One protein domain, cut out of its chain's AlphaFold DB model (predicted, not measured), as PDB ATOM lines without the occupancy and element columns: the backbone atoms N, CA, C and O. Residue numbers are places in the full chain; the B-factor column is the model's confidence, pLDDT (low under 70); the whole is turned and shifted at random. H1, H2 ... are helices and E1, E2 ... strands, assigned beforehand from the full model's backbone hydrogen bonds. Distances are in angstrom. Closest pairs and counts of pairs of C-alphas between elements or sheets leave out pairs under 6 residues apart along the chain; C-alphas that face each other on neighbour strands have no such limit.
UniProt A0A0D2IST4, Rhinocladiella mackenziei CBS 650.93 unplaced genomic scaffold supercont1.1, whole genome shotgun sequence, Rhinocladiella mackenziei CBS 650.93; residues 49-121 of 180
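Overview. This is residues 49 to 121 of the 180 residues of an uncharacterized protein of Rhinocladiella mackenziei CBS 650.93 (UniProt A0A0D2IST4). The model is an open V: one arm is the long helix H3, the other is a narrow ribbon of two antiparallel strands, E1 and E2, with the small helices H1 and H2 at its far end. The two arms meet at a corner where E2 passes straight into H3, and much of H3 sticks out: residues 105 to 111, which belong to H3, stand free, and so do residues 113 to 119, of which 113 to 117 belong to H3. A long stretch without a named element, residues 49 to 70, leads into E1. The printed part has 73 residues, with three named helices and two named strands in the order E1, H1, H2, E2, H3; the class is mixed, helices and strands. It is only just loose, close to extended, with a radius of gyration of the C-alphas of 16.4 A and spans of 48 by 32 by 22 A.

Arrangement. After residues 49 to 70 comes E1, residues 71 to 75, whose neighbour is E2, residues 94 to 98. The two are antiparallel, at 164 degrees between their directions. N 72 and O 97 are within hydrogen-bond range at 2.8 A, as are N 95 and O 74 at 2.8 A. H1, residues 76 to 79, follows E1 directly, and the closest C-alphas of H1 and E2, those of Leu 76 and Ser 94, are 6.7 A apart. H2, residues 82 to 88, is close to H1 but not clearly touching; their closest C-alphas are those of Glu 77 and Thr 85, at 6.9 A. H3, residues 99 to 117, follows E2 directly, and its closest C-alpha pair with E1 is that of Gly 71 and Ala 99, 4.3 A. H2 is apart from E1 and from H3, and H1 is apart from H3. In H3 every O i to N i+4 pair is within hydrogen-bond range, in H2 2 of 3 are, and H1 is too short for such a pair.

Along the chain. E1 begins at C-alpha 71, (-28.758, 4.330, 50.111), and is 13.0 A long from first to last C-alpha. H1 measures 5.4 A and H2 10.2 A, with C-alpha 82 at (-39.361, -19.409, 49.622). E2 measures 12.5 A. H3 measures 26.2 A and ends at C-alpha 117, (-53.427, 16.981, 44.528).

Size, cuts and confidence. The two C-alphas farthest apart are those of Lys 87 and Arg 120, at 48.2 A. The printed part has no cut. The links E1 to H1, H1 to H2, H2 to E2 and E2 to H3 are tight. The mean pLDDT of the printed part is 80.0; residues 49 to 56, residues 89 to 91 and residue 121 are under 70.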
ATOM      1  N   ASP A  49     -40.905  -1.898  62.272       45.38
ATOM      2  CA  ASP A  49     -39.536  -2.455  62.198       45.38
ATOM      3  C   ASP A  49     -38.743  -2.042  60.938       45.38
ATOM      4  O   ASP A  49     -37.534  -2.258  60.870       45.38
ATOM      5  N   TYR A  50     -39.388  -1.420  59.943       47.19
ATOM      6  CA  TYR A  50     -38.752  -1.025  58.670       47.19
ATOM      7  C   TYR A  50     -39.000   0.438  58.279       47.19
ATOM      8  O   TYR A  50     -38.932   0.787  57.096       47.19
ATOM      9  N   ILE A  51     -39.267   1.321  59.248       48.28
ATOM     10  CA  ILE A  51     -39.156   2.764  58.993       48.28
ATOM     11  C   ILE A  51     -37.669   3.062  58.827       48.28
ATOM     12  O   ILE A  51     -36.965   3.337  59.794       48.28
ATOM     13  N   LEU A  52     -37.179   2.967  57.592       55.62
ATOM     14  CA  LEU A  52     -35.905   3.570  57.227       55.62
ATOM     15  C   LEU A  52     -35.996   5.045  57.616       55.62
ATOM     16  O   LEU A  52     -36.914   5.746  57.173       55.62
ATOM     17  N   GLY A  53     -35.097   5.481  58.496       55.09
ATOM     18  CA  GLY A  53     -35.070   6.860  58.949       55.09
ATOM     19  C   GLY A  53     -34.917   7.767  57.736       55.09
ATOM     20  O   GLY A  53     -34.151   7.479  56.818       55.09
ATOM     21  N   SER A  54     -35.657   8.874  57.703       59.16
ATOM     22  CA  SER A  54     -35.496   9.911  56.674       59.16
ATOM     23  C   SER A  54     -34.036  10.348  56.511       59.16
ATOM     24  O   SER A  54     -33.600  10.635  55.394       59.16
ATOM     25  N   ASP A  55     -33.298  10.305  57.615       61.22
ATOM     26  CA  ASP A  55     -31.919  10.757  57.793       61.22
ATOM     27  C   ASP A  55     -30.909   9.865  57.040       61.22
ATOM     28  O   ASP A  55     -29.779  10.272  56.756       61.22
ATOM     29  N   ASP A  56     -31.332   8.662  56.637       69.81
ATOM     30  CA  ASP A  56     -30.509   7.722  55.874       69.81
ATOM     31  C   ASP A  56     -30.416   8.100  54.387       69.81
ATOM     32  O   ASP A  56     -29.532   7.623  53.673       69.81
ATOM     33  N   PHE A  57     -31.307   8.973  53.897       77.88
ATOM     34  CA  PHE A  57     -31.368   9.345  52.476       77.88
ATOM     35  C   PHE A  57     -31.430  10.846  52.219       77.88
ATOM     36  O   PHE A  57     -30.959  11.302  51.173       77.88
ATOM     37  N   ARG A  58     -32.040  11.604  53.133       83.38
ATOM     38  CA  ARG A  58     -32.165  13.057  53.056       83.38
ATOM     39  C   ARG A  58     -31.601  13.672  54.329       83.38
ATOM     40  O   ARG A  58     -31.913  13.227  55.424       83.38
ATOM     41  N   ASN A  59     -30.797  14.707  54.169       84.50
ATOM     42  CA  ASN A  59     -30.345  15.532  55.278       84.50
ATOM     43  C   ASN A  59     -31.503  16.425  55.769       84.50
ATOM     44  O   ASN A  59     -32.506  16.604  55.070       84.50
ATOM     45  N   ASP A  60     -31.338  17.056  56.933       84.69
ATOM     46  CA  ASP A  60     -32.329  17.981  57.511       84.69
ATOM     47  C   ASP A  60     -32.682  19.168  56.596       84.69
ATOM     48  O   ASP A  60     -33.760  19.755  56.695       84.69
ATOM     49  N   ASP A  61     -31.776  19.539  55.687       82.44
ATOM     50  CA  ASP A  61     -31.979  20.596  54.694       82.44
ATOM     51  C   ASP A  61     -32.756  20.121  53.449       82.44
ATOM     52  O   ASP A  61     -33.057  20.916  52.556       82.44
ATOM     53  N   GLY A  62     -33.099  18.831  53.387       80.31
ATOM     54  CA  GLY A  62     -33.782  18.191  52.269       80.31
ATOM     55  C   GLY A  62     -32.866  17.804  51.107       80.31
ATOM     56  O   GLY A  62     -33.373  17.280  50.116       80.31
ATOM     57  N   SER A  63     -31.550  18.029  51.200       85.94
ATOM     58  CA  SER A  63     -30.573  17.524  50.222       85.94
ATOM     59  C   SER A  63     -30.366  16.016  50.381       85.94
ATOM     60  O   SER A  63     -30.750  15.430  51.394       85.94
ATOM     61  N   PHE A  64     -29.799  15.350  49.373       85.00
ATOM     62  CA  PHE A  64     -29.437  13.940  49.514       85.00
ATOM     63  C   PHE A  64     -28.207  13.786  50.414       85.00
ATOM     64  O   PHE A  64     -27.350  14.664  50.472       85.00
ATOM     65  N   ASN A  65     -28.121  12.658  51.110       86.31
ATOM     66  CA  ASN A  65     -26.954  12.345  51.927       86.31
ATOM     67  C   ASN A  65     -25.737  12.031  51.025       86.31
ATOM     68  O   ASN A  65     -25.814  11.143  50.175       86.31
ATOM     69  N   ASP A  66     -24.625  12.754  51.206       85.25
ATOM     70  CA  ASP A  66     -23.388  12.628  50.410       85.25
ATOM     71  C   ASP A  66     -22.558  11.376  50.751       85.25
ATOM     72  O   ASP A  66     -21.550  11.084  50.100       85.25
ATOM     73  N   ASN A  67     -22.939  10.630  51.790       85.12
ATOM     74  CA  ASN A  67     -22.243   9.408  52.163       85.12
ATOM     75  C   ASN A  67     -22.418   8.337  51.061       85.12
ATOM     76  O   ASN A  67     -23.550   7.982  50.738       85.12
ATOM     77  N   PRO A  68     -21.334   7.765  50.501       81.44
ATOM     78  CA  PRO A  68     -21.441   6.726  49.474       81.44
ATOM     79  C   PRO A  68     -22.148   5.449  49.954       81.44
ATOM     80  O   PRO A  68     -22.689   4.712  49.129       81.44
ATOM     81  N   ASP A  69     -22.161   5.197  51.267       83.62
ATOM     82  CA  ASP A  69     -22.867   4.064  51.870       83.62
ATOM     83  C   ASP A  69     -24.334   4.385  52.202       83.62
ATOM     84  O   ASP A  69     -25.106   3.473  52.508       83.62
ATOM     85  N   ALA A  70     -24.742   5.658  52.108       83.69
ATOM     86  CA  ALA A  70     -26.135   6.059  52.253       83.69
ATOM     87  C   ALA A  70     -26.926   5.664  50.999       83.69
ATOM     88  O   ALA A  70     -26.583   5.995  49.857       83.69
ATOM     89  N   GLY A  71     -28.000   4.912  51.205       83.50
ATOM     90  CA  GLY A  71     -28.758   4.330  50.111       83.50
ATOM     91  C   GLY A  71     -29.519   3.082  50.523       83.50
ATOM     92  O   GLY A  71     -29.360   2.542  51.616       83.50
ATOM     93  N   LEU A  72     -30.414   2.654  49.646       86.69
ATOM     94  CA  LEU A  72     -31.313   1.545  49.907       86.69
ATOM     95  C   LEU A  72     -30.676   0.257  49.397       86.69
ATOM     96  O   LEU A  72     -30.440   0.097  48.196       86.69
ATOM     97  N   ARG A  73     -30.406  -0.675  50.313       89.06
ATOM     98  CA  ARG A  73     -29.941  -2.020  49.975       89.06
ATOM     99  C   ARG A  73     -31.119  -2.983  50.016       89.06
ATOM    100  O   ARG A  73     -31.710  -3.196  51.064       89.06
ATOM    101  N   LEU A  74     -31.443  -3.556  48.864       87.31
ATOM    102  CA  LEU A  74     -32.534  -4.508  48.698       87.31
ATOM    103  C   LEU A  74     -31.957  -5.903  48.500       87.31
ATOM    104  O   LEU A  74     -31.185  -6.125  47.561       87.31
ATOM    105  N   PHE A  75     -32.343  -6.844  49.354       85.75
ATOM    106  CA  PHE A  75     -32.033  -8.253  49.157       85.75
ATOM    107  C   PHE A  75     -33.178  -8.903  48.395       85.75
ATOM    108  O   PHE A  75     -34.337  -8.800  48.783       85.75
ATOM    109  N   LEU A  76     -32.864  -9.579  47.291       82.19
ATOM    110  CA  LEU A  76     -33.887 -10.265  46.496       82.19
ATOM    111  C   LEU A  76     -34.588 -11.372  47.290       82.19
ATOM    112  O   LEU A  76     -35.744 -11.676  47.010       82.19
ATOM    113  N   GLU A  77     -33.902 -11.944  48.281       81.56
ATOM    114  CA  GLU A  77     -34.440 -12.961  49.184       81.56
ATOM    115  C   GLU A  77     -35.670 -12.459  49.955       81.56
ATOM    116  O   GLU A  77     -36.625 -13.216  50.098       81.56
ATOM    117  N   ASP A  78     -35.700 -11.181  50.344       83.25
ATOM    118  CA  ASP A  78     -36.807 -10.588  51.111       83.25
ATOM    119  C   ASP A  78     -38.097 -10.457  50.283       83.25
ATOM    120  O   ASP A  78     -39.202 -10.406  50.824       83.25
ATOM    121  N   PHE A  79     -37.973 -10.417  48.952       82.88
ATOM    122  CA  PHE A  79     -39.099 -10.265  48.021       82.88
ATOM    123  C   PHE A  79     -39.418 -11.548  47.247       82.88
ATOM    124  O   PHE A  79     -40.437 -11.626  46.553       82.88
ATOM    125  N   ALA A  80     -38.549 -12.554  47.324       80.75
ATOM    126  CA  ALA A  80     -38.724 -13.821  46.641       80.75
ATOM    127  C   ALA A  80     -39.524 -14.799  47.510       80.75
ATOM    128  O   ALA A  80     -39.324 -14.932  48.711       80.75
ATOM    129  N   ASN A  81     -40.430 -15.547  46.882       80.75
ATOM    130  CA  ASN A  81     -41.118 -16.643  47.561       80.75
ATOM    131  C   ASN A  81     -40.097 -17.734  47.937       80.75
ATOM    132  O   ASN A  81     -39.295 -18.121  47.086       80.75
ATOM    133  N   GLY A  82     -40.184 -18.285  49.153       77.25
ATOM    134  CA  GLY A  82     -39.361 -19.409  49.622       77.25
ATOM    135  C   GLY A  82     -39.267 -20.574  48.622       77.25
ATOM    136  O   GLY A  82     -38.207 -21.150  48.399       77.25
ATOM    137  N   ALA A  83     -40.361 -20.869  47.913       80.00
ATOM    138  CA  ALA A  83     -40.379 -21.922  46.894       80.00
ATOM    139  C   ALA A  83     -39.554 -21.588  45.631       80.00
ATOM    140  O   ALA A  83     -39.189 -22.490  44.874       80.00
ATOM    141  N   LEU A  84     -39.311 -20.303  45.358       75.12
ATOM    142  CA  LEU A  84     -38.443 -19.833  44.276       75.12
ATOM    143  C   LEU A  84     -36.986 -19.754  44.737       75.12
ATOM    144  O   LEU A  84     -36.100 -20.125  43.966       75.12
ATOM    145  N   THR A  85     -36.740 -19.331  45.978       74.94
ATOM    146  CA  THR A  85     -35.383 -19.224  46.524       74.94
ATOM    147  C   THR A  85     -34.711 -20.591  46.666       74.94
ATOM    148  O   THR A  85     -33.549 -20.737  46.282       74.94
ATOM    149  N   GLU A  86     -35.452 -21.626  47.084       76.81
ATOM    150  CA  GLU A  86     -34.955 -23.011  47.155       76.81
ATOM    151  C   GLU A  86     -34.629 -23.611  45.779       76.81
ATOM    152  O   GLU A  86     -33.646 -24.333  45.626       76.81
ATOM    153  N   LYS A  87     -35.448 -23.324  44.760       78.25
ATOM    154  CA  LYS A  87     -35.299 -23.929  43.424       78.25
ATOM    155  C   LYS A  87     -34.177 -23.316  42.609       78.25
ATOM    156  O   LYS A  87     -33.520 -24.023  41.848       78.25
ATOM    157  N   PHE A  88     -34.015 -22.002  42.705       74.31
ATOM    158  CA  PHE A  88     -33.083 -21.271  41.857       74.31
ATOM    159  C   PHE A  88     -31.771 -20.940  42.552       74.31
ATOM    160  O   PHE A  88     -30.919 -20.354  41.894       74.31
ATOM    161  N   HIS A  89     -31.600 -21.323  43.829       68.06
ATOM    162  CA  HIS A  89     -30.521 -20.817  44.678       68.06
ATOM    163  C   HIS A  89     -30.380 -19.317  44.438       68.06
ATOM    164  O   HIS A  89     -29.398 -18.872  43.841       68.06
ATOM    165  N   THR A  90     -31.430 -18.562  44.786       64.94
ATOM    166  CA  THR A  90     -31.427 -17.109  44.581       64.94
ATOM    167  C   THR A  90     -30.116 -16.560  45.106       64.94
ATOM    168  O   THR A  90     -29.758 -16.848  46.252       64.94
ATOM    169  N   PRO A  91     -29.364 -15.839  44.269       65.50
ATOM    170  CA  PRO A  91     -28.109 -15.312  44.730       65.50
ATOM    171  C   PRO A  91     -28.415 -14.309  45.844       65.50
ATOM    172  O   PRO A  91     -29.392 -13.559  45.767       65.50
ATOM    173  N   LYS A  92     -27.552 -14.282  46.864       72.56
ATOM    174  CA  LYS A  92     -27.535 -13.283  47.952       72.56
ATOM    175  C   LYS A  92     -27.161 -11.885  47.442       72.56
ATOM    176  O   LYS A  92     -26.546 -11.086  48.147       72.56
ATOM    177  N   ASP A  93     -27.473 -11.618  46.184       78.62
ATOM    178  CA  ASP A  93     -27.116 -10.413  45.483       78.62
ATOM    179  C   ASP A  93     -28.004  -9.302  46.020       78.62
ATOM    180  O   ASP A  93     -29.229  -9.294  45.866       78.62
ATOM    181  N   SER A  94     -27.357  -8.359  46.693       86.38
ATOM    182  CA  SER A  94     -28.005  -7.135  47.118       86.38
ATOM    183  C   SER A  94     -28.006  -6.145  45.960       86.38
ATOM    184  O   SER A  94     -26.946  -5.847  45.404       86.38
ATOM    185  N   THR A  95     -29.164  -5.582  45.640       87.94
ATOM    186  CA  THR A  95     -29.241  -4.408  44.768       87.94
ATOM    187  C   THR A  95     -29.090  -3.164  45.633       87.94
ATOM    188  O   THR A  95     -29.854  -2.973  46.576       87.94
ATOM    189  N   PHE A  96     -28.100  -2.326  45.334       90.12
ATOM    190  CA  PHE A  96     -27.883  -1.065  46.040       90.12
ATOM    191  C   PHE A  96     -28.362   0.111  45.191       90.12
ATOM    192  O   PHE A  96     -27.963   0.257  44.035       90.12
ATOM    193  N   ILE A  97     -29.212   0.949  45.775       90.06
ATOM    194  CA  ILE A  97     -29.722   2.182  45.180       90.06
ATOM    195  C   ILE A  97     -29.115   3.340  45.972       90.06
ATOM    196  O   ILE A  97     -29.395   3.476  47.159       90.06
ATOM    197  N   SER A  98     -28.296   4.176  45.330       91.19
ATOM    198  CA  SER A  98     -27.643   5.304  46.007       91.19
ATOM    199  C   SER A  98     -28.647   6.332  46.537       91.19
ATOM    200  O   SER A  98     -29.718   6.517  45.945       91.19
ATOM    201  N   ALA A  99     -28.276   7.053  47.602       90.31
ATOM    202  CA  ALA A  99     -29.065   8.166  48.135       90.31
ATOM    203  C   ALA A  99     -29.392   9.223  47.063       90.31
ATOM    204  O   ALA A  99     -30.531   9.672  46.984       90.31
ATOM    205  N   GLU A 100     -28.451   9.547  46.168       90.62
ATOM    206  CA  GLU A 100     -28.681  10.465  45.039       90.62
ATOM    207  C   GLU A 100     -29.818   9.979  44.121       90.62
ATOM    208  O   GLU A 100     -30.754  10.719  43.802       90.62
ATOM    209  N   SER A 101     -29.763   8.707  43.706       91.00
ATOM    210  CA  SER A 101     -30.781   8.126  42.826       91.00
ATOM    211  C   SER A 101     -32.137   8.090  43.517       91.00
ATOM    212  O   SER A 101     -33.150   8.447  42.913       91.00
ATOM    213  N   PHE A 102     -32.150   7.685  44.786       88.56
ATOM    214  CA  PHE A 102     -33.354   7.608  45.601       88.56
ATOM    215  C   PHE A 102     -33.991   8.985  45.810       88.56
ATOM    216  O   PHE A 102     -35.190   9.146  45.588       88.56
ATOM    217  N   HIS A 103     -33.188  10.001  46.124       89.81
ATOM    218  CA  HIS A 103     -33.632  11.384  46.269       89.81
ATOM    219  C   HIS A 103     -34.311  11.904  44.995       89.81
ATOM    220  O   HIS A 103     -35.396  12.481  45.069       89.81
ATOM    221  N   ARG A 104     -33.738  11.628  43.814       92.00
ATOM    222  CA  ARG A 104     -34.365  11.972  42.528       92.00
ATOM    223  C   ARG A 104     -35.725  11.291  42.355       92.00
ATOM    224  O   ARG A 104     -36.687  11.955  41.984       92.00
ATOM    225  N   TYR A 105     -35.822   9.991  42.643       91.06
ATOM    226  CA  TYR A 105     -37.095   9.269  42.540       91.06
ATOM    227  C   TYR A 105     -38.161   9.821  43.485       91.06
ATOM    228  O   TYR A 105     -39.321   9.938  43.087       91.06
ATOM    229  N   LEU A 106     -37.777  10.172  44.714       89.31
ATOM    230  CA  LEU A 106     -38.692  10.780  45.672       89.31
ATOM    231  C   LEU A 106     -39.183  12.143  45.187       89.31
ATOM    232  O   LEU A 106     -40.387  12.376  45.205       89.31
ATOM    233  N   ASN A 107     -38.290  13.002  44.690       90.94
ATOM    234  CA  ASN A 107     -38.676  14.315  44.171       90.94
ATOM    235  C   ASN A 107     -39.646  14.182  42.988       90.94
ATOM    236  O   ASN A 107     -40.684  14.839  42.973       90.94
ATOM    237  N   ASP A 108     -39.362  13.286  42.037       91.38
ATOM    238  CA  ASP A 108     -40.249  13.016  40.901       91.38
ATOM    239  C   ASP A 108     -41.628  12.509  41.365       91.38
ATOM    240  O   ASP A 108     -42.672  12.889  40.825       91.38
ATOM    241  N   ALA A 109     -41.654  11.622  42.365       88.38
ATOM    242  CA  ALA A 109     -42.889  11.079  42.920       88.38
ATOM    243  C   ALA A 109     -43.702  12.152  43.661       88.38
ATOM    244  O   ALA A 109     -44.918  12.241  43.475       88.38
ATOM    245  N   GLU A 110     -43.040  12.987  44.461       89.19
ATOM    246  CA  GLU A 110     -43.637  14.117  45.174       89.19
ATOM    247  C   GLU A 110     -44.187  15.159  44.198       89.19
ATOM    248  O   GLU A 110     -45.316  15.626  44.370       89.19
ATOM    249  N   GLU A 111     -43.452  15.467  43.128       89.94
ATOM    250  CA  GLU A 111     -43.893  16.376  42.075       89.94
ATOM    251  C   GLU A 111     -45.164  15.839  41.401       89.94
ATOM    252  O   GLU A 111     -46.185  16.531  41.352       89.94
ATOM    253  N   ARG A 112     -45.163  14.567  40.980       86.81
ATOM    254  CA  ARG A 112     -46.345  13.899  40.404       86.81
ATOM    255  C   ARG A 112     -47.528  13.896  41.366       86.81
ATOM    256  O   ARG A 112     -48.645  14.240  40.973       86.81
ATOM    257  N   ALA A 113     -47.298  13.561  42.633       84.81
ATOM    258  CA  ALA A 113     -48.334  13.586  43.659       84.81
ATOM    259  C   ALA A 113     -48.890  15.005  43.859       84.81
ATOM    260  O   ALA A 113     -50.097  15.179  44.054       84.81
ATOM    261  N   SER A 114     -48.038  16.029  43.767       85.31
ATOM    262  CA  SER A 114     -48.447  17.429  43.852       85.31
ATOM    263  C   SER A 114     -49.331  17.840  42.670       85.31
ATOM    264  O   SER A 114     -50.363  18.477  42.891       85.31
ATOM    265  N   PHE A 115     -49.026  17.400  41.441       81.81
ATOM    266  CA  PHE A 115     -49.859  17.657  40.262       81.81
ATOM    267  C   PHE A 115     -51.263  17.069  40.405       81.81
ATOM    268  O   PHE A 115     -52.247  17.739  40.078       81.81
ATOM    269  N   VAL A 116     -51.363  15.847  40.937       80.69
ATOM    270  CA  VAL A 116     -52.647  15.181  41.202       80.69
ATOM    271  C   VAL A 116     -53.428  15.931  42.281       80.69
ATOM    272  O   VAL A 116     -54.585  16.293  42.062       80.69
ATOM    273  N   LYS A 117     -52.792  16.243  43.420       81.31
ATOM    274  CA  LYS A 117     -53.427  16.981  44.528       81.31
ATOM    275  C   LYS A 117     -53.921  18.362  44.099       81.31
ATOM    276  O   LYS A 117     -55.025  18.762  44.457       81.31
ATOM    277  N   GLN A 118     -53.127  19.079  43.307       84.06
ATOM    278  CA  GLN A 118     -53.465  20.413  42.812       84.06
ATOM    279  C   GLN A 118     -54.405  20.382  41.596       84.06
ATOM    280  O   GLN A 118     -54.772  21.445  41.097       84.06
ATOM    281  N   ARG A 119     -54.787  19.191  41.101       74.50
ATOM    282  CA  ARG A 119     -55.559  18.995  39.861       74.50
ATOM    283  C   ARG A 119     -54.961  19.740  38.660       74.50
ATOM    284  O   ARG A 119     -55.686  20.200  37.784       74.50
ATOM    285  N   ARG A 120     -53.632  19.878  38.631       72.62
ATOM    286  CA  ARG A 120     -52.889  20.590  37.576       72.62
ATOM    287  C   ARG A 120     -52.492  19.691  36.401       72.62
ATOM    288  O   ARG A 120     -51.844  20.163  35.474       72.62
ATOM    289  N   GLY A 121     -52.880  18.415  36.421       67.00
ATOM    290  CA  GLY A 121     -52.678  17.496  35.301       67.00
ATOM    291  C   GLY A 121     -53.555  17.839  34.091       67.00
ATOM    292  O   GLY A 121     -54.724  18.198  34.236       67.00
TER     293      GLY A 121